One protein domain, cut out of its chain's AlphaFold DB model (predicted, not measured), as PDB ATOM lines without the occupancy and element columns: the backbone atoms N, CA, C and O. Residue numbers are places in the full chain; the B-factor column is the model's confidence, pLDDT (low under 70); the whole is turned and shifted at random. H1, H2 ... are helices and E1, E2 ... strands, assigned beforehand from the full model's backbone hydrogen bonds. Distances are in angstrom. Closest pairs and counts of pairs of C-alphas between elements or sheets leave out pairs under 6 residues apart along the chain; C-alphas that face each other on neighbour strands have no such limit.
ATOM      1  N   PRO A 302      47.017   7.716  32.990       87.94
ATOM      2  CA  PRO A 302      48.428   8.083  33.131       87.94
ATOM      3  C   PRO A 302      48.687   9.563  32.819       87.94
ATOM      4  O   PRO A 302      49.348  10.254  33.588       87.94
ATOM      5  N   ALA A 303      48.091  10.089  31.744       89.19
ATOM      6  CA  ALA A 303      48.238  11.491  31.353       89.19
ATOM      7  C   ALA A 303      47.599  12.466  32.360       89.19
ATOM      8  O   ALA A 303      48.141  13.537  32.614       89.19
ATOM      9  N   LEU A 304      46.465  12.100  32.962       89.88
ATOM     10  CA  LEU A 304      45.798  12.894  33.997       89.88
ATOM     11  C   LEU A 304      46.591  12.900  35.308       89.88
ATOM     12  O   LEU A 304      46.666  13.933  35.967       89.88
ATOM     13  N   VAL A 305      47.204  11.771  35.677       88.62
ATOM     14  CA  VAL A 305      48.106  11.684  36.835       88.62
ATOM     15  C   VAL A 305      49.366  12.512  36.595       88.62
ATOM     16  O   VAL A 305      49.755  13.285  37.465       88.62
ATOM     17  N   ALA A 306      49.966  12.402  35.408       90.56
ATOM     18  CA  ALA A 306      51.128  13.192  35.021       90.56
ATOM     19  C   ALA A 306      50.837  14.700  35.073       90.56
ATOM     20  O   ALA A 306      51.601  15.456  35.669       90.56
ATOM     21  N   ALA A 307      49.699  15.125  34.515       91.25
ATOM     22  CA  ALA A 307      49.247  16.512  34.571       91.25
ATOM     23  C   ALA A 307      49.027  16.978  36.020       91.25
ATOM     24  O   ALA A 307      49.497  18.047  36.394       91.25
ATOM     25  N   ALA A 308      48.405  16.151  36.868       90.44
ATOM     26  CA  ALA A 308      48.225  16.463  38.286       90.44
ATOM     27  C   ALA A 308      49.559  16.631  39.036       90.44
ATOM     28  O   ALA A 308      49.684  17.538  39.851       90.44
ATOM     29  N   LEU A 309      50.564  15.798  38.746       90.38
ATOM     30  CA  LEU A 309      51.906  15.905  39.338       90.38
ATOM     31  C   LEU A 309      52.668  17.153  38.864       90.38
ATOM     32  O   LEU A 309      53.486  17.678  39.616       90.38
ATOM     33  N   LYS A 310      52.397  17.618  37.640       93.12
ATOM     34  CA  LYS A 310      52.960  18.842  37.047       93.12
ATOM     35  C   LYS A 310      52.172  20.114  37.381       93.12
ATOM     36  O   LYS A 310      52.600  21.195  36.995       93.12
ATOM     37  N   GLU A 311      51.030  19.991  38.063       92.44
ATOM     38  CA  GLU A 311      50.058  21.077  38.266       92.44
ATOM     39  C   GLU A 311      49.537  21.688  36.944       92.44
ATOM     40  O   GLU A 311      49.192  22.866  36.855       92.44
ATOM     41  N   PRO A 410      46.214  -8.313  39.925       82.44
ATOM     42  CA  PRO A 410      47.667  -8.257  40.066       82.44
ATOM     43  C   PRO A 410      48.073  -7.650  41.416       82.44
ATOM     44  O   PRO A 410      47.271  -6.960  42.058       82.44
ATOM     45  N   SER A 411      49.317  -7.862  41.858       85.81
ATOM     46  CA  SER A 411      49.746  -7.297  43.143       85.81
ATOM     47  C   SER A 411      49.664  -5.765  43.135       85.81
ATOM     48  O   SER A 411      49.606  -5.112  42.085       85.81
ATOM     49  N   LEU A 412      49.585  -5.168  44.324       84.06
ATOM     50  CA  LEU A 412      49.576  -3.713  44.462       84.06
ATOM     51  C   LEU A 412      50.844  -3.106  43.847       84.06
ATOM     52  O   LEU A 412      50.760  -2.158  43.071       84.06
ATOM     53  N   GLU A 413      51.994  -3.707  44.135       86.62
ATOM     54  CA  GLU A 413      53.304  -3.294  43.640       86.62
ATOM     55  C   GLU A 413      53.388  -3.388  42.117       86.62
ATOM     56  O   GLU A 413      53.858  -2.456  41.472       86.62
ATOM     57  N   GLU A 414      52.881  -4.474  41.524       87.50
ATOM     58  CA  GLU A 414      52.874  -4.647  40.072       87.50
ATOM     59  C   GLU A 414      52.036  -3.562  39.386       87.50
ATOM     60  O   GLU A 414      52.452  -2.991  38.378       87.50
ATOM     61  N   ARG A 415      50.872  -3.220  39.947       85.75
ATOM     62  CA  ARG A 415      50.016  -2.165  39.384       85.75
ATOM     63  C   ARG A 415      50.625  -0.785  39.564       85.75
ATOM     64  O   ARG A 415      50.599  -0.009  38.616       85.75
ATOM     65  N   MET A 416      51.211  -0.486  40.722       85.94
ATOM     66  CA  MET A 416      51.936   0.771  40.921       85.94
ATOM     67  C   MET A 416      53.110   0.901  39.948       85.94
ATOM     68  O   MET A 416      53.263   1.951  39.336       85.94
ATOM     69  N   ALA A 417      53.878  -0.169  39.730       88.00
ATOM     70  CA  ALA A 417      54.993  -0.167  38.787       88.00
ATOM     71  C   ALA A 417      54.539   0.092  37.341       88.00
ATOM     72  O   ALA A 417      55.143   0.905  36.646       88.00
ATOM     73  N   ARG A 418      53.449  -0.548  36.890       87.56
ATOM     74  CA  ARG A 418      52.903  -0.300  35.544       87.56
ATOM     75  C   ARG A 418      52.381   1.133  35.384       87.56
ATOM     76  O   ARG A 418      52.615   1.754  34.353       87.56
ATOM     77  N   LEU A 419      51.713   1.679  36.407       85.81
ATOM     78  CA  LEU A 419      51.285   3.081  36.403       85.81
ATOM     79  C   LEU A 419      52.480   4.031  36.350       85.81
ATOM     80  O   LEU A 419      52.453   4.976  35.571       85.81
ATOM     81  N   ALA A 420      53.498   3.783  37.174       88.19
ATOM     82  CA  ALA A 420      54.704   4.593  37.225       88.19
ATOM     83  C   ALA A 420      55.376   4.650  35.852       88.19
ATOM     84  O   ALA A 420      55.583   5.744  35.341       88.19
ATOM     85  N   ALA A 421      55.576   3.496  35.208       89.25
ATOM     86  CA  ALA A 421      56.114   3.425  33.851       89.25
ATOM     87  C   ALA A 421      55.269   4.238  32.848       89.25
ATOM     88  O   ALA A 421      55.801   5.061  32.108       89.25
ATOM     89  N   ALA A 422      53.940   4.089  32.876       88.00
ATOM     90  CA  ALA A 422      53.044   4.824  31.979       88.00
ATOM     91  C   ALA A 422      53.021   6.347  32.236       88.00
ATOM     92  O   ALA A 422      52.747   7.129  31.325       88.00
ATOM     93  N   VAL A 423      53.268   6.785  33.475       88.19
ATOM     94  CA  VAL A 423      53.368   8.206  33.855       88.19
ATOM     95  C   VAL A 423      54.745   8.776  33.497       88.19
ATOM     96  O   VAL A 423      54.822   9.909  33.022       88.19
ATOM     97  N   GLU A 424      55.818   7.998  33.647       89.50
ATOM     98  CA  GLU A 424      57.179   8.364  33.233       89.50
ATOM     99  C   GLU A 424      57.269   8.590  31.720       89.50
ATOM    100  O   GLU A 424      57.894   9.556  31.278       89.50
ATOM    101  N   GLU A 425      56.544   7.805  30.916       90.00
ATOM    102  CA  GLU A 425      56.388   8.039  29.470       90.00
ATOM    103  C   GLU A 425      55.769   9.411  29.135       90.00
ATOM    104  O   GLU A 425      55.950   9.925  28.030       90.00
ATOM    105  N   GLN A 426      55.075  10.047  30.086       89.25
ATOM    106  CA  GLN A 426      54.554  11.416  29.962       89.25
ATOM    107  C   GLN A 426      55.568  12.485  30.421       89.25
ATOM    108  O   GLN A 426      55.215  13.662  30.569       89.25
ATOM    109  N   GLY A 427      56.821  12.100  30.676       91.56
ATOM    110  CA  GLY A 427      57.909  12.977  31.107       91.56
ATOM    111  C   GLY A 427      57.728  13.502  32.529       91.56
ATOM    112  O   GLY A 427      57.873  14.706  32.749       91.56
ATOM    113  N   VAL A 428      57.313  12.639  33.459       89.81
ATOM    114  CA  VAL A 428      57.225  12.933  34.900       89.81
ATOM    115  C   VAL A 428      58.084  11.932  35.664       89.81
ATOM    116  O   VAL A 428      57.761  10.750  35.692       89.81
ATOM    117  N   ASP A 429      59.137  12.415  36.321       87.56
ATOM    118  CA  ASP A 429      59.984  11.586  37.184       87.56
ATOM    119  C   ASP A 429      59.331  11.343  38.560       87.56
ATOM    120  O   ASP A 429      58.550  12.162  39.055       87.56
ATOM    121  N   GLY A 430      59.687  10.234  39.220       80.31
ATOM    122  CA  GLY A 430      59.251   9.932  40.596       80.31
ATOM    123  C   GLY A 430      57.808   9.431  40.716       80.31
ATOM    124  O   GLY A 430      57.168   9.597  41.760       80.31
ATOM    125  N   ALA A 431      57.277   8.838  39.643       82.94
ATOM    126  CA  ALA A 431      55.943   8.246  39.620       82.94
ATOM    127  C   ALA A 431      55.862   6.897  40.367       82.94
ATOM    128  O   ALA A 431      54.766   6.452  40.704       82.94
ATOM    129  N   ASP A 432      57.005   6.284  40.699       81.50
ATOM    130  CA  ASP A 432      57.145   5.043  41.483       81.50
ATOM    131  C   ASP A 432      56.464   5.109  42.860       81.50
ATOM    132  O   ASP A 432      56.076   4.090  43.436       81.50
ATOM    133  N   ARG A 433      56.271   6.323  43.382       85.44
ATOM    134  CA  ARG A 433      55.601   6.589  44.661       85.44
ATOM    135  C   ARG A 433      54.157   7.038  44.510       85.44
ATOM    136  O   ARG A 433      53.605   7.566  45.474       85.44
ATOM    137  N   VAL A 434      53.542   6.884  43.344       86.00
ATOM    138  CA  VAL A 434      52.167   7.329  43.102       86.00
ATOM    139  C   VAL A 434      51.255   6.128  42.889       86.00
ATOM    140  O   VAL A 434      51.537   5.232  42.102       86.00
ATOM    141  N   ALA A 435      50.124   6.128  43.587       87.12
ATOM    142  CA  ALA A 435      49.028   5.200  43.353       87.12
ATOM    143  C   ALA A 435      47.776   5.982  42.959       87.12
ATOM    144  O   ALA A 435      47.514   7.062  43.487       87.12
ATOM    145  N   VAL A 436      46.967   5.433  42.059       84.12
ATOM    146  CA  VAL A 436      45.629   5.971  41.785       84.12
ATOM    147  C   VAL A 436      44.617   5.211  42.607       84.12
ATOM    148  O   VAL A 436      44.587   3.993  42.562       84.12
ATOM    149  N   LEU A 437      43.750   5.931  43.301       83.62
ATOM    150  CA  LEU A 437      42.630   5.370  44.019       83.62
ATOM    151  C   LEU A 437      41.342   5.581  43.228       83.62
ATOM    152  O   LEU A 437      40.767   6.667  43.266       83.62
ATOM    153  N   GLY A 438      40.894   4.559  42.504       80.25
ATOM    154  CA  GLY A 438      39.622   4.595  41.789       80.25
ATOM    155  C   GLY A 438      38.445   4.138  42.653       80.25
ATOM    156  O   GLY A 438      38.473   3.022  43.159       80.25
ATOM    157  N   LEU A 439      37.396   4.955  42.785       78.00
ATOM    158  CA  LEU A 439      36.184   4.615  43.532       78.00
ATOM    159  C   LEU A 439      35.343   3.586  42.779       78.00
ATOM    160  O   LEU A 439      34.760   3.883  41.738       78.00
ATOM    161  N   VAL A 440      35.222   2.388  43.335       73.62
ATOM    162  CA  VAL A 440      34.387   1.318  42.773       73.62
ATOM    163  C   VAL A 440      32.932   1.427  43.258       73.62
ATOM    164  O   VAL A 440      32.029   0.895  42.625       73.62
ATOM    165  N   SER A 441      32.675   2.158  44.340       74.69
ATOM    166  CA  SER A 441      31.360   2.401  44.952       74.69
ATOM    167  C   SER A 441      31.127   3.896  45.186       74.69
ATOM    168  O   SER A 441      32.078   4.669  45.276       74.69
ATOM    169  N   ASP A 442      29.855   4.299  45.299       78.00
ATOM    170  CA  ASP A 442      29.512   5.640  45.791       78.00
ATOM    171  C   ASP A 442      30.029   5.783  47.238       78.00
ATOM    172  O   ASP A 442      29.904   4.833  48.001       78.00
ATOM    173  N   ALA A 443      30.573   6.929  47.648       75.56
ATOM    174  CA  ALA A 443      31.142   7.111  48.993       75.56
ATOM    175  C   ALA A 443      30.659   8.405  49.658       75.56
ATOM    176  O   ALA A 443      30.389   9.388  48.970       75.56
ATOM    177  N   ALA A 444      30.560   8.431  50.990       73.62
ATOM    178  CA  ALA A 444      30.199   9.647  51.720       73.62
ATOM    179  C   ALA A 444      31.155  10.807  51.379       73.62
ATOM    180  O   ALA A 444      32.373  10.626  51.320       73.62
ATOM    181  N   ALA A 445      30.605  12.001  51.141       71.56
ATOM    182  CA  ALA A 445      31.401  13.186  50.813       71.56
ATOM    183  C   ALA A 445      32.072  13.834  52.048       71.56
ATOM    184  O   ALA A 445      32.993  14.637  51.885       71.56
ATOM    185  N   ALA A 446      31.634  13.487  53.267       59.59
ATOM    186  CA  ALA A 446      32.102  14.062  54.529       59.59
ATOM    187  C   ALA A 446      32.591  12.972  55.513       59.59
ATOM    188  O   ALA A 446      31.892  11.976  55.695       59.59
ATOM    189  N   PRO A 447      33.751  13.143  56.189       70.94
ATOM    190  CA  PRO A 447      34.783  14.162  55.950       70.94
ATOM    191  C   PRO A 447      35.364  14.070  54.532       70.94
ATOM    192  O   PRO A 447      35.222  13.045  53.867       70.94
ATOM    193  N   SER A 448      36.024  15.138  54.061       76.25
ATOM    194  CA  SER A 448      36.584  15.147  52.703       76.25
ATOM    195  C   SER A 448      37.525  13.951  52.510       76.25
ATOM    196  O   SER A 448      38.378  13.686  53.361       76.25
ATOM    197  N   LEU A 449      37.395  13.229  51.391       82.25
ATOM    198  CA  LEU A 449      38.230  12.061  51.077       82.25
ATOM    199  C   LEU A 449      39.729  12.359  51.269       82.25
ATOM    200  O   LEU A 449      40.462  11.545  51.822       82.25
ATOM    201  N   ALA A 450      40.168  13.564  50.897       84.62
ATOM    202  CA  ALA A 450      41.538  14.027  51.087       84.62
ATOM    203  C   ALA A 450      42.001  13.997  52.556       84.62
ATOM    204  O   ALA A 450      43.130  13.609  52.840       84.62
ATOM    205  N   GLU A 451      41.144  14.387  53.500       86.62
ATOM    206  CA  GLU A 451      41.457  14.342  54.930       86.62
ATOM    207  C   GLU A 451      41.596  12.901  55.431       86.62
ATOM    208  O   GLU A 451      42.543  12.584  56.154       86.62
ATOM    209  N   VAL A 452      40.689  12.015  55.008       84.00
ATOM    210  CA  VAL A 452      40.735  10.595  55.377       84.00
ATOM    211  C   VAL A 452      42.017   9.938  54.869       84.00
ATOM    212  O   VAL A 452      42.660   9.188  55.605       84.00
ATOM    213  N   LEU A 453      42.417  10.257  53.637       86.75
ATOM    214  CA  LEU A 453      43.656   9.769  53.038       86.75
ATOM    215  C   LEU A 453      44.887  10.282  53.796       86.75
ATOM    216  O   LEU A 453      45.733   9.477  54.192       86.75
ATOM    217  N   ARG A 454      44.952  11.582  54.117       90.12
ATOM    218  CA  ARG A 454      46.077  12.160  54.878       90.12
ATOM    219  C   ARG A 454      46.239  11.529  56.259       90.12
ATOM    220  O   ARG A 454      47.362  11.234  56.659       90.12
ATOM    221  N   ARG A 455      45.137  11.251  56.969       88.12
ATOM    222  CA  ARG A 455      45.164  10.554  58.275       88.12
ATOM    223  C   ARG A 455      45.748   9.139  58.188       88.12
ATOM    224  O   ARG A 455      46.240   8.627  59.186       88.12
ATOM    225  N   ARG A 456      45.708   8.520  57.005       86.94
ATOM    226  CA  ARG A 456      46.311   7.211  56.707       86.94
ATOM    227  C   ARG A 456      47.717   7.317  56.097       86.94
ATOM    228  O   ARG A 456      48.249   6.315  55.631       86.94
ATOM    229  N   GLY A 457      48.317   8.510  56.077       91.00
ATOM    230  CA  GLY A 457      49.638   8.736  55.484       91.00
ATOM    231  C   GLY A 457      49.647   8.684  53.953       91.00
ATOM    232  O   GLY A 457      50.682   8.377  53.365       91.00
ATOM    233  N   LEU A 458      48.506   8.943  53.307       90.12
ATOM    234  CA  LEU A 458      48.368   9.037  51.852       90.12
ATOM    235  C   LEU A 458      48.149  10.499  51.474       90.12
ATOM    236  O   LEU A 458      47.138  11.091  51.847       90.12
ATOM    237  N   GLU A 459      49.097  11.095  50.756       92.62
ATOM    238  CA  GLU A 459      49.036  12.503  50.357       92.62
ATOM    239  C   GLU A 459      48.318  12.630  49.002       92.62
ATOM    240  O   GLU A 459      48.866  12.177  47.999       92.62
ATOM    241  N   PRO A 460      47.111  13.218  48.921       91.75
ATOM    242  CA  PRO A 460      46.430  13.415  47.643       91.75
ATOM    243  C   PRO A 460      47.185  14.428  46.782       91.75
ATOM    244  O   PRO A 460      47.469  15.529  47.250       91.75
ATOM    245  N   VAL A 461      47.464  14.064  45.532       90.44
ATOM    246  CA  VAL A 461      48.183  14.905  44.558       90.44
ATOM    247  C   VAL A 461      47.203  15.570  43.587       90.44
ATOM    248  O   VAL A 461      47.339  16.737  43.250       90.44
ATOM    249  N   GLY A 462      46.168  14.846  43.171       88.50
ATOM    250  CA  GLY A 462      45.130  15.350  42.277       88.50
ATOM    251  C   GLY A 462      44.109  14.267  41.971       88.50
ATOM    252  O   GLY A 462      44.254  13.131  42.412       88.50
ATOM    253  N   GLY A 463      43.046  14.598  41.253       89.19
ATOM    254  CA  GLY A 463      41.992  13.636  40.962       89.19
ATOM    255  C   GLY A 463      40.799  14.262  40.276       89.19
ATOM    256  O   GLY A 463      40.660  15.484  40.225       89.19
ATOM    257  N   GLU A 464      39.913  13.404  39.791       89.69
ATOM    258  CA  GLU A 464      38.612  13.804  39.280       89.69
ATOM    259  C   GLU A 464      37.538  13.219  40.193       89.69
ATOM    260  O   GLU A 464      37.267  12.014  40.187       89.69
ATOM    261  N   LEU A 465      36.958  14.086  41.020       89.69
ATOM    262  CA  LEU A 465      35.906  13.737  41.963       89.69
ATOM    263  C   LEU A 465      34.588  14.322  41.474       89.69
ATOM    264  O   LEU A 465      34.467  15.534  41.295       89.69
ATOM    265  N   ARG A 466      33.590  13.463  41.280       88.62
ATOM    266  CA  ARG A 466      32.237  13.886  40.928       88.62
ATOM    267  C   ARG A 466      31.308  13.627  42.096       88.62
ATOM    268  O   ARG A 466      31.266  12.511  42.602       88.62
ATOM    269  N   THR A 467      30.542  14.635  42.497       88.75
ATOM    270  CA  THR A 467      29.495  14.463  43.501       88.75
ATOM    271  C   THR A 467      28.128  14.282  42.854       88.75
ATOM    272  O   THR A 467      27.836  14.801  41.770       88.75
ATOM    273  N   VAL A 468      27.284  13.493  43.510       85.31
ATOM    274  CA  VAL A 468      25.891  13.252  43.131       85.31
ATOM    275  C   VAL A 468      25.026  13.182  44.382       85.31
ATOM    276  O   VAL A 468      25.467  12.726  45.432       85.31
ATOM    277  N   GLU A 469      23.762  13.581  44.273       85.38
ATOM    278  CA  GLU A 469      22.798  13.350  45.347       85.38
ATOM    279  C   GLU A 469      22.238  11.925  45.258       85.38
ATOM    280  O   GLU A 469      21.671  11.505  44.236       85.38
ATOM    281  N   ARG A 470      22.372  11.169  46.347       83.19
ATOM    282  CA  ARG A 470      21.798   9.830  46.496       83.19
ATOM    283  C   ARG A 470      20.894   9.781  47.713       83.19
ATOM    284  O   ARG A 470      21.217  10.275  48.783       83.19
ATOM    285  N   GLY A 471      19.749   9.140  47.530       82.44
ATOM    286  CA  GLY A 471      18.895   8.684  48.619       82.44
ATOM    287  C   GLY A 471      18.703   7.182  48.511       82.44
ATOM    288  O   GLY A 471      19.392   6.492  47.759       82.44
ATOM    289  N   GLY A 472      17.711   6.665  49.218       84.69
ATOM    290  CA  GLY A 472      17.391   5.250  49.141       84.69
ATOM    291  C   GLY A 472      16.148   4.897  49.927       84.69
ATOM    292  O   GLY A 472      15.422   5.766  50.407       84.69
ATOM    293  N   TRP A 473      15.915   3.600  50.056       81.88
ATOM    294  CA  TRP A 473      14.916   3.047  50.953       81.88
ATOM    295  C   TRP A 473      15.631   2.146  51.948       81.88
ATOM    296  O   TRP A 473      16.416   1.285  51.552       81.88
ATOM    297  N   ASP A 474      15.394   2.382  53.226       81.00
ATOM    298  CA  ASP A 474      15.834   1.513  54.296       81.00
ATOM    299  C   ASP A 474      14.807   0.392  54.469       81.00
ATOM    300  O   ASP A 474      13.690   0.616  54.932       81.00
ATOM    301  N   GLU A 475      15.181  -0.813  54.047       74.19
ATOM    302  CA  GLU A 475      14.322  -1.994  54.145       74.19
ATOM    303  C   GLU A 475      14.121  -2.455  55.594       74.19
ATOM    304  O   GLU A 475      13.077  -3.031  55.888       74.19
ATOM    305  N   LEU A 476      15.074  -2.189  56.498       72.81
ATOM    306  CA  LEU A 476      14.945  -2.556  57.909       72.81
ATOM    307  C   LEU A 476      13.916  -1.669  58.605       72.81
ATOM    308  O   LEU A 476      13.037  -2.163  59.308       72.81
ATOM    309  N   ASN A 477      14.010  -0.361  58.370       75.12
ATOM    310  CA  ASN A 477      13.143   0.628  59.007       75.12
ATOM    311  C   ASN A 477      11.859   0.915  58.211       75.12
ATOM    312  O   ASN A 477      10.971   1.614  58.697       75.12
ATOM    313  N   GLY A 478      11.745   0.401  56.982       76.50
ATOM    314  CA  GLY A 478      10.600   0.647  56.105       76.50
ATOM    315  C   GLY A 478      10.412   2.130  55.766       76.50
ATOM    316  O   GLY A 478       9.276   2.590  55.646       76.50
ATOM    317  N   ALA A 479      11.509   2.882  55.639       79.62
ATOM    318  CA  ALA A 479      11.495   4.337  55.506       79.62
ATOM    319  C   ALA A 479      12.456   4.825  54.407       79.62
ATOM    320  O   ALA A 479      13.466   4.177  54.126       79.62
ATOM    321  N   PRO A 480      12.188   5.974  53.758       79.25
ATOM    322  CA  PRO A 480      13.148   6.567  52.837       79.25
ATOM    323  C   PRO A 480      14.392   7.054  53.595       79.25
ATOM    324  O   PRO A 480      14.280   7.669  54.652       79.25
ATOM    325  N   ARG A 481      15.577   6.825  53.024       82.62
ATOM    326  CA  ARG A 481      16.826   7.439  53.495       82.62
ATOM    327  C   ARG A 481      16.869   8.903  53.057       82.62
ATOM    328  O   ARG A 481      16.391   9.231  51.967       82.62
ATOM    329  N   ALA A 482      17.462   9.759  53.887       82.94
ATOM    330  CA  ALA A 482      17.717  11.149  53.526       82.94
ATOM    331  C   ALA A 482      18.553  11.231  52.237       82.94
ATOM    332  O   ALA A 482      19.408  10.376  51.993       82.94
ATOM    333  N   LEU A 483      18.289  12.249  51.414       84.50
ATOM    334  CA  LEU A 483      19.183  12.588  50.310       84.50
ATOM    335  C   LEU A 483      20.497  13.100  50.900       84.50
ATOM    336  O   LEU A 483      20.477  13.921  51.817       84.50
ATOM    337  N   ARG A 484      21.616  12.600  50.386       83.75
ATOM    338  CA  ARG A 484      22.962  13.014  50.771       83.75
ATOM    339  C   ARG A 484      23.818  13.203  49.533       83.75
ATOM    340  O   ARG A 484      23.633  12.507  48.533       83.75
ATOM    341  N   GLU A 485      24.751  14.135  49.622       86.06
ATOM    342  CA  GLU A 485      25.805  14.281  48.632       86.06
ATOM    343  C   GLU A 485      26.845  13.175  48.838       86.06
ATOM    344  O   GLU A 485      27.331  12.952  49.949       86.06
ATOM    345  N   VAL A 486      27.153  12.450  47.767       85.69
ATOM    346  CA  VAL A 486      28.127  11.357  47.767       85.69
ATOM    347  C   VAL A 486      29.090  11.535  46.602       85.69
ATOM    348  O   VAL A 486      28.715  12.073  45.559       85.69
ATOM    349  N   LEU A 487      30.317  11.054  46.759       86.44
ATOM    350  CA  LEU A 487      31.246  10.856  45.654       86.44
ATOM    351  C   LEU A 487      30.721   9.714  44.777       86.44
ATOM    352  O   LEU A 487      30.407   8.642  45.287       86.44
ATOM    353  N   GLU A 488      30.594   9.949  43.477       86.25
ATOM    354  CA  GLU A 488      30.105   8.971  42.504       86.25
ATOM    355  C   GLU A 488      31.186   7.924  42.208       86.25
ATOM    356  O   GLU A 488      32.359   8.269  42.015       86.25
ATOM    357  N   ALA A 489      30.793   6.652  42.115       82.06
ATOM    358  CA  ALA A 489      31.677   5.609  41.596       82.06
ATOM    359  C   ALA A 489      32.237   5.980  40.206       82.06
ATOM    360  O   ALA A 489      31.553   6.587  39.382       82.06
ATOM    361  N   GLY A 490      33.482   5.597  39.938       80.81
ATOM    362  CA  GLY A 490      34.250   6.026  38.769       80.81
ATOM    363  C   GLY A 490      35.075   7.294  39.009       80.81
ATOM    364  O   GLY A 490      35.983   7.570  38.220       80.81
ATOM    365  N   SER A 491      34.820   8.033  40.099       87.50
ATOM    366  CA  SER A 491      35.738   9.071  40.592       87.50
ATOM    367  C   SER A 491      37.100   8.469  40.931       87.50
ATOM    368  O   SER A 491      37.190   7.293  41.288       87.50
ATOM    369  N   TRP A 492      38.167   9.256  40.848       88.31
ATOM    370  CA  TRP A 492      39.511   8.778  41.172       88.31
ATOM    371  C   TRP A 492      40.377   9.873  41.799       88.31
ATOM    372  O   TRP A 492      40.165  11.061  41.561       88.31
ATOM    373  N   VAL A 493      41.366   9.468  42.598       89.75
ATOM    374  CA  VAL A 493      42.353  10.367  43.214       89.75
ATOM    375  C   VAL A 493      43.745   9.743  43.197       89.75
ATOM    376  O   VAL A 493      43.934   8.628  43.669       89.75
ATOM    377  N   ALA A 494      44.730  10.446  42.654       90.12
ATOM    378  CA  ALA A 494      46.136  10.090  42.771       90.12
ATOM    379  C   ALA A 494      46.656  10.451  44.167       90.12
ATOM    380  O   ALA A 494      46.419  11.555  44.665       90.12
ATOM    381  N   VAL A 495      47.383   9.529  44.788       90.94
ATOM    382  CA  VAL A 495      48.002   9.700  46.101       90.94
ATOM    383  C   VAL A 495      49.485   9.368  46.046       90.94
ATOM    384  O   VAL A 495      49.893   8.430  45.363       90.94
ATOM    385  N   ARG A 496      50.289  10.116  46.799       91.19
ATOM    386  CA  ARG A 496      51.705   9.837  47.010       91.19
ATOM    387  C   ARG A 496      51.886   8.928  48.226       91.19
ATOM    388  O   ARG A 496      51.328   9.167  49.300       91.19
ATOM    389  N   CYS A 497      52.706   7.902  48.051       88.81
ATOM    390  CA  CYS A 497      53.088   6.904  49.040       88.81
ATOM    391  C   CYS A 497      54.531   7.161  49.470       88.81
ATOM    392  O   CYS A 497      55.474   6.555  48.968       88.81
ATOM    393  N   SER A 498      54.717   8.115  50.376       80.00
ATOM    394  CA  SER A 498      56.046   8.559  50.807       80.00
ATOM    395  C   SER A 498      56.670   7.684  51.899       80.00
ATOM    396  O   SER A 498      57.853   7.847  52.195       80.00
ATOM    397  N   THR A 499      55.911   6.756  52.494       84.31
ATOM    398  CA  THR A 499      56.374   5.913  53.606       84.31
ATOM    399  C   THR A 499      56.010   4.436  53.402       84.31
ATOM    400  O   THR A 499      55.001   4.146  52.758       84.31
ATOM    401  N   PRO A 500      56.747   3.482  54.008       80.69
ATOM    402  CA  PRO A 500      56.338   2.073  54.036       80.69
ATOM    403  C   PRO A 500      54.931   1.860  54.624       80.69
ATOM    404  O   PRO A 500      54.190   0.989  54.172       80.69
ATOM    405  N   GLY A 501      54.527   2.696  55.591       87.88
ATOM    406  CA  GLY A 501      53.177   2.673  56.163       87.88
ATOM    407  C   GLY A 501      52.081   3.023  55.151       87.88
ATOM    408  O   GLY A 501      50.984   2.475  55.227       87.88
ATOM    409  N   SER A 502      52.385   3.865  54.159       88.12
ATOM    410  CA  SER A 502      51.451   4.253  53.096       88.12
ATOM    411  C   SER A 502      51.073   3.064  52.200       88.12
ATOM    412  O   SER A 502      49.906   2.914  51.853       88.12
ATOM    413  N   LEU A 503      52.023   2.178  51.867       85.81
ATOM    414  CA  LEU A 503      51.742   0.968  51.076       85.81
ATOM    415  C   LEU A 503      50.855  -0.019  51.841       85.81
ATOM    416  O   LEU A 503      49.880  -0.538  51.295       85.81
ATOM    417  N   ALA A 504      51.137  -0.229  53.131       88.00
ATOM    418  CA  ALA A 504      50.289  -1.055  53.987       88.00
ATOM    419  C   ALA A 504      48.863  -0.482  54.092       88.00
ATOM    420  O   ALA A 504      47.888  -1.231  53.985       88.00
ATOM    421  N   ALA A 505      48.739   0.844  54.224       87.19
ATOM    422  CA  ALA A 505      47.453   1.533  54.239       87.19
ATOM    423  C   ALA A 505      46.690   1.370  52.915       87.19
ATOM    424  O   ALA A 505      45.487   1.121  52.945       87.19
ATOM    425  N   LEU A 506      47.364   1.448  51.762       85.25
ATOM    426  CA  LEU A 506      46.751   1.165  50.459       85.25
ATOM    427  C   LEU A 506      46.225  -0.266  50.363       85.25
ATOM    428  O   LEU A 506      45.077  -0.467  49.973       85.25
ATOM    429  N   GLY A 507      47.029  -1.253  50.762       84.12
ATOM    430  CA  GLY A 507      46.604  -2.652  50.761       84.12
ATOM    431  C   GLY A 507      45.430  -2.912  51.712       84.12
ATOM    432  O   GLY A 507      44.565  -3.741  51.434       84.12
ATOM    433  N   GLU A 508      45.355  -2.214  52.848       84.69
ATOM    434  CA  GLU A 508      44.187  -2.264  53.737       84.69
ATOM    435  C   GLU A 508      42.944  -1.644  53.080       84.69
ATOM    436  O   GLU A 508      41.878  -2.257  53.108       84.69
ATOM    437  N   LEU A 509      43.079  -0.469  52.455       80.88
ATOM    438  CA  LEU A 509      41.987   0.211  51.750       80.88
ATOM    439  C   LEU A 509      41.447  -0.617  50.588       80.88
ATOM    440  O   LEU A 509      40.241  -0.682  50.388       80.88
ATOM    441  N   GLU A 510      42.314  -1.273  49.831       78.38
ATOM    442  CA  GLU A 510      41.890  -2.119  48.724       78.38
ATOM    443  C   GLU A 510      41.130  -3.366  49.200       78.38
ATOM    444  O   GLU A 510      40.110  -3.733  48.610       78.38
ATOM    445  N   ARG A 511      41.602  -4.001  50.280       78.69
ATOM    446  CA  ARG A 511      40.993  -5.219  50.836       78.69
ATOM    447  C   ARG A 511      39.687  -4.953  51.570       78.69
ATOM    448  O   ARG A 511      38.741  -5.725  51.452       78.69
ATOM    449  N   TRP A 512      39.635  -3.880  52.350       75.75
ATOM    450  CA  TRP A 512      38.556  -3.645  53.311       75.75
ATOM    451  C   TRP A 512      37.691  -2.429  52.983       75.75
ATOM    452  O   TRP A 512      36.669  -2.196  53.637       75.75
ATOM    453  N   GLY A 513      38.099  -1.636  51.996       76.19
ATOM    454  CA  GLY A 513      37.550  -0.316  51.732       76.19
ATOM    455  C   GLY A 513      37.768   0.672  52.882       76.19
ATOM    456  O   GLY A 513      38.313   0.328  53.932       76.19
ATOM    457  N   LEU A 514      37.275   1.903  52.753       69.56
ATOM    458  CA  LEU A 514      37.029   2.744  53.936       69.56
ATOM    459  C   LEU A 514      35.721   2.321  54.586       69.56
ATOM    460  O   LEU A 514      34.715   2.217  53.895       69.56
ATOM    461  N   ALA A 515      35.724   2.102  55.903       62.06
ATOM    462  CA  ALA A 515      34.476   2.016  56.649       62.06
ATOM    463  C   ALA A 515      33.706   3.324  56.442       62.06
ATOM    464  O   ALA A 515      34.289   4.402  56.552       62.06
ATOM    465  N   ASP A 516      32.429   3.212  56.097       60.28
ATOM    466  CA  ASP A 516      31.582   4.379  55.936       60.28
ATOM    467  C   ASP A 516      31.059   4.807  57.315       60.28
ATOM    468  O   ASP A 516      30.230   4.081  57.873       60.28
ATOM    469  N   PRO A 517      31.511   5.946  57.876       48.72
ATOM    470  CA  PRO A 517      31.013   6.434  59.163       48.72
ATOM    471  C   PRO A 517      29.515   6.787  59.127       48.72
ATOM    472  O   PRO A 517      28.905   6.990  60.171       48.72
ATOM    473  N   GLU A 518      28.926   6.870  57.935       51.38
ATOM    474  CA  GLU A 518      27.577   7.348  57.661       51.38
ATOM    475  C   GLU A 518      26.640   6.295  57.035       51.38
ATOM    476  O   GLU A 518      25.484   6.607  56.721       51.38
ATOM    477  N   GLU A 519      27.113   5.056  56.886       51.81
ATOM    478  CA  GLU A 519      26.359   3.886  56.410       51.81
ATOM    479  C   GLU A 519      25.858   3.881  54.945       51.81
ATOM    480  O   GLU A 519      24.947   3.127  54.564       51.81
ATOM    481  N   ILE A 520      26.450   4.693  54.077       47.75
ATOM    482  CA  ILE A 520      26.070   4.883  52.672       47.75
ATOM    483  C   ILE A 520      26.703   3.815  51.750       47.75
ATOM    484  O   ILE A 520      25.967   3.024  51.150       47.75
ATOM    485  N   CYS A 521      28.034   3.743  51.642       48.97
ATOM    486  CA  CYS A 521      28.817   2.645  51.074       48.97
ATOM    487  C   CYS A 521      30.332   2.812  51.378       48.97
ATOM    488  O   CYS A 521      30.865   3.918  51.319       48.97
ATOM    489  N   PRO A 522      31.061   1.718  51.651       50.09
ATOM    490  CA  PRO A 522      32.504   1.755  51.883       50.09
ATOM    491  C   PRO A 522      33.289   2.096  50.613       50.09
ATOM    492  O   PRO A 522      32.936   1.620  49.537       50.09
ATOM    493  N   LEU A 523      34.367   2.879  50.743       54.03
ATOM    494  CA  LEU A 523      35.236   3.289  49.631       54.03
ATOM    495  C   LEU A 523      36.049   2.094  49.134       54.03
ATOM    496  O   LEU A 523      37.063   1.773  49.742       54.03
ATOM    497  N   VAL A 524      35.638   1.431  48.057       54.44
ATOM    498  CA  VAL A 524      36.497   0.428  47.419       54.44
ATOM    499  C   VAL A 524      37.389   1.128  46.423       54.44
ATOM    500  O   VAL A 524      36.909   1.877  45.575       54.44
ATOM    501  N   VAL A 525      38.680   0.862  46.552       55.47
ATOM    502  CA  VAL A 525      39.703   1.500  45.753       55.47
ATOM    503  C   VAL A 525      40.406   0.477  44.882       55.47
ATOM    504  O   VAL A 525      40.894  -0.527  45.399       55.47
ATOM    505  N   GLU A 526      40.498   0.756  43.584       60.44
ATOM    506  CA  GLU A 526      41.382   0.037  42.673       60.44
ATOM    507  C   GLU A 526      42.632   0.853  42.352       60.44
ATOM    508  O   GLU A 526      42.525   1.960  41.821       60.44
ATOM    509  N   VAL A 527      43.806   0.276  42.644       56.50
ATOM    510  CA  VAL A 527      45.085   0.796  42.155       56.50
ATOM    511  C   VAL A 527      45.265   0.381  40.710       56.50
ATOM    512  O   VAL A 527      45.389  -0.802  40.408       56.50
ATOM    513  N   ARG A 528      45.208   1.358  39.805       61.34
ATOM    514  CA  ARG A 528      45.226   1.124  38.359       61.34
ATOM    515  C   ARG A 528      46.648   1.161  37.827       61.34
ATOM    516  O   ARG A 528      47.373   2.095  38.136       61.34
TER     517      ARG A 528
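This is residues 302 to 311 and 410 to 528 of the 651 residues of an uncharacterized protein of Actinobacteria bacterium (UniProt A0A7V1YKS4). A strongly twisted sheet of four strands has H3 and H4 over one face and H1 over the other, three layers with the sheet in the middle, while H2 grazes the sheet and touches H1. A two-stranded hairpin, E3 and E4, reaches away from this body as an arm and makes the length. The printed part has 129 residues, with four named helices and six named strands in the order H1, H2, E1, H3, E2, E3, E4, E5, H4, E6; the class is mixed, helices and strands. The larger sheet has the order E2, E5, E1, E6, all antiparallel. The whole is compact, with a radius of gyration of the C-alphas of 15.8 A, and spans 54 by 26 by 25 A.

The larger sheet has edge strands E2, residues 459 to 464, and E6, residues 525 to 527, and inner strands E5, residues 492 to 496, and E1, residues 434 to 439. Within hydrogen-bond range are N 494 and O 462 of E5 and E2, 2.7 A, N 437 and O 493 of E1 and E5, 2.7 A, and N 438 and O 526 of E1 and E6, 3.1 A. H1, residues 302 to 310, lies over E2 and E5 at a height over the sheet of 8.6 A; its closest C-alphas to E2 are Ala 308 and Gly 462, 5.2 A. On the opposite face H3, residues 449 to 455, and H4, residues 500 to 512, run along the strands at heights over the sheet of 9.3 A and 10.0 A. E1, H3, E2 and E5, H4, E6 are split strand-helix-strand units, each with another strand between its two strands, and both crossovers are right-handed. H2, residues 412 to 424, touches H1 with residues 419 to 424 alone, the closest C-alphas being Pro 302 and Val 423, 5.0 A. E2 runs on into E3, residues 467 to 474, at 88 degrees, and E3 forms a hairpin with E4, residues 479 to 487, where N 481 and O 472 are 2.8 A apart. In H1, H2, H3 and H4 every O i to N i+4 pair is within hydrogen-bond range.

H1 begins at C-alpha 302, (48.428, 8.083, 33.131). From first to last C-alpha H2 measures 18.2 A, H4 18.7 A, E3 21.7 A and E4 23.0 A. E4 bends by 56 degrees at residue 484, and E6 ends at C-alpha 527, (45.085, 0.796, 42.155).

The two C-alphas farthest apart, Gly 427 and Gly 478, are 54.9 A apart. Residues 312 to 409 are not printed, and C-alphas 311 and 410 are 29.5 A apart across the cut. H4 to E6 is a long link of 12 residues. The mean pLDDT of the printed part is 81.3; residues 446 and 514 to 528 are under 70.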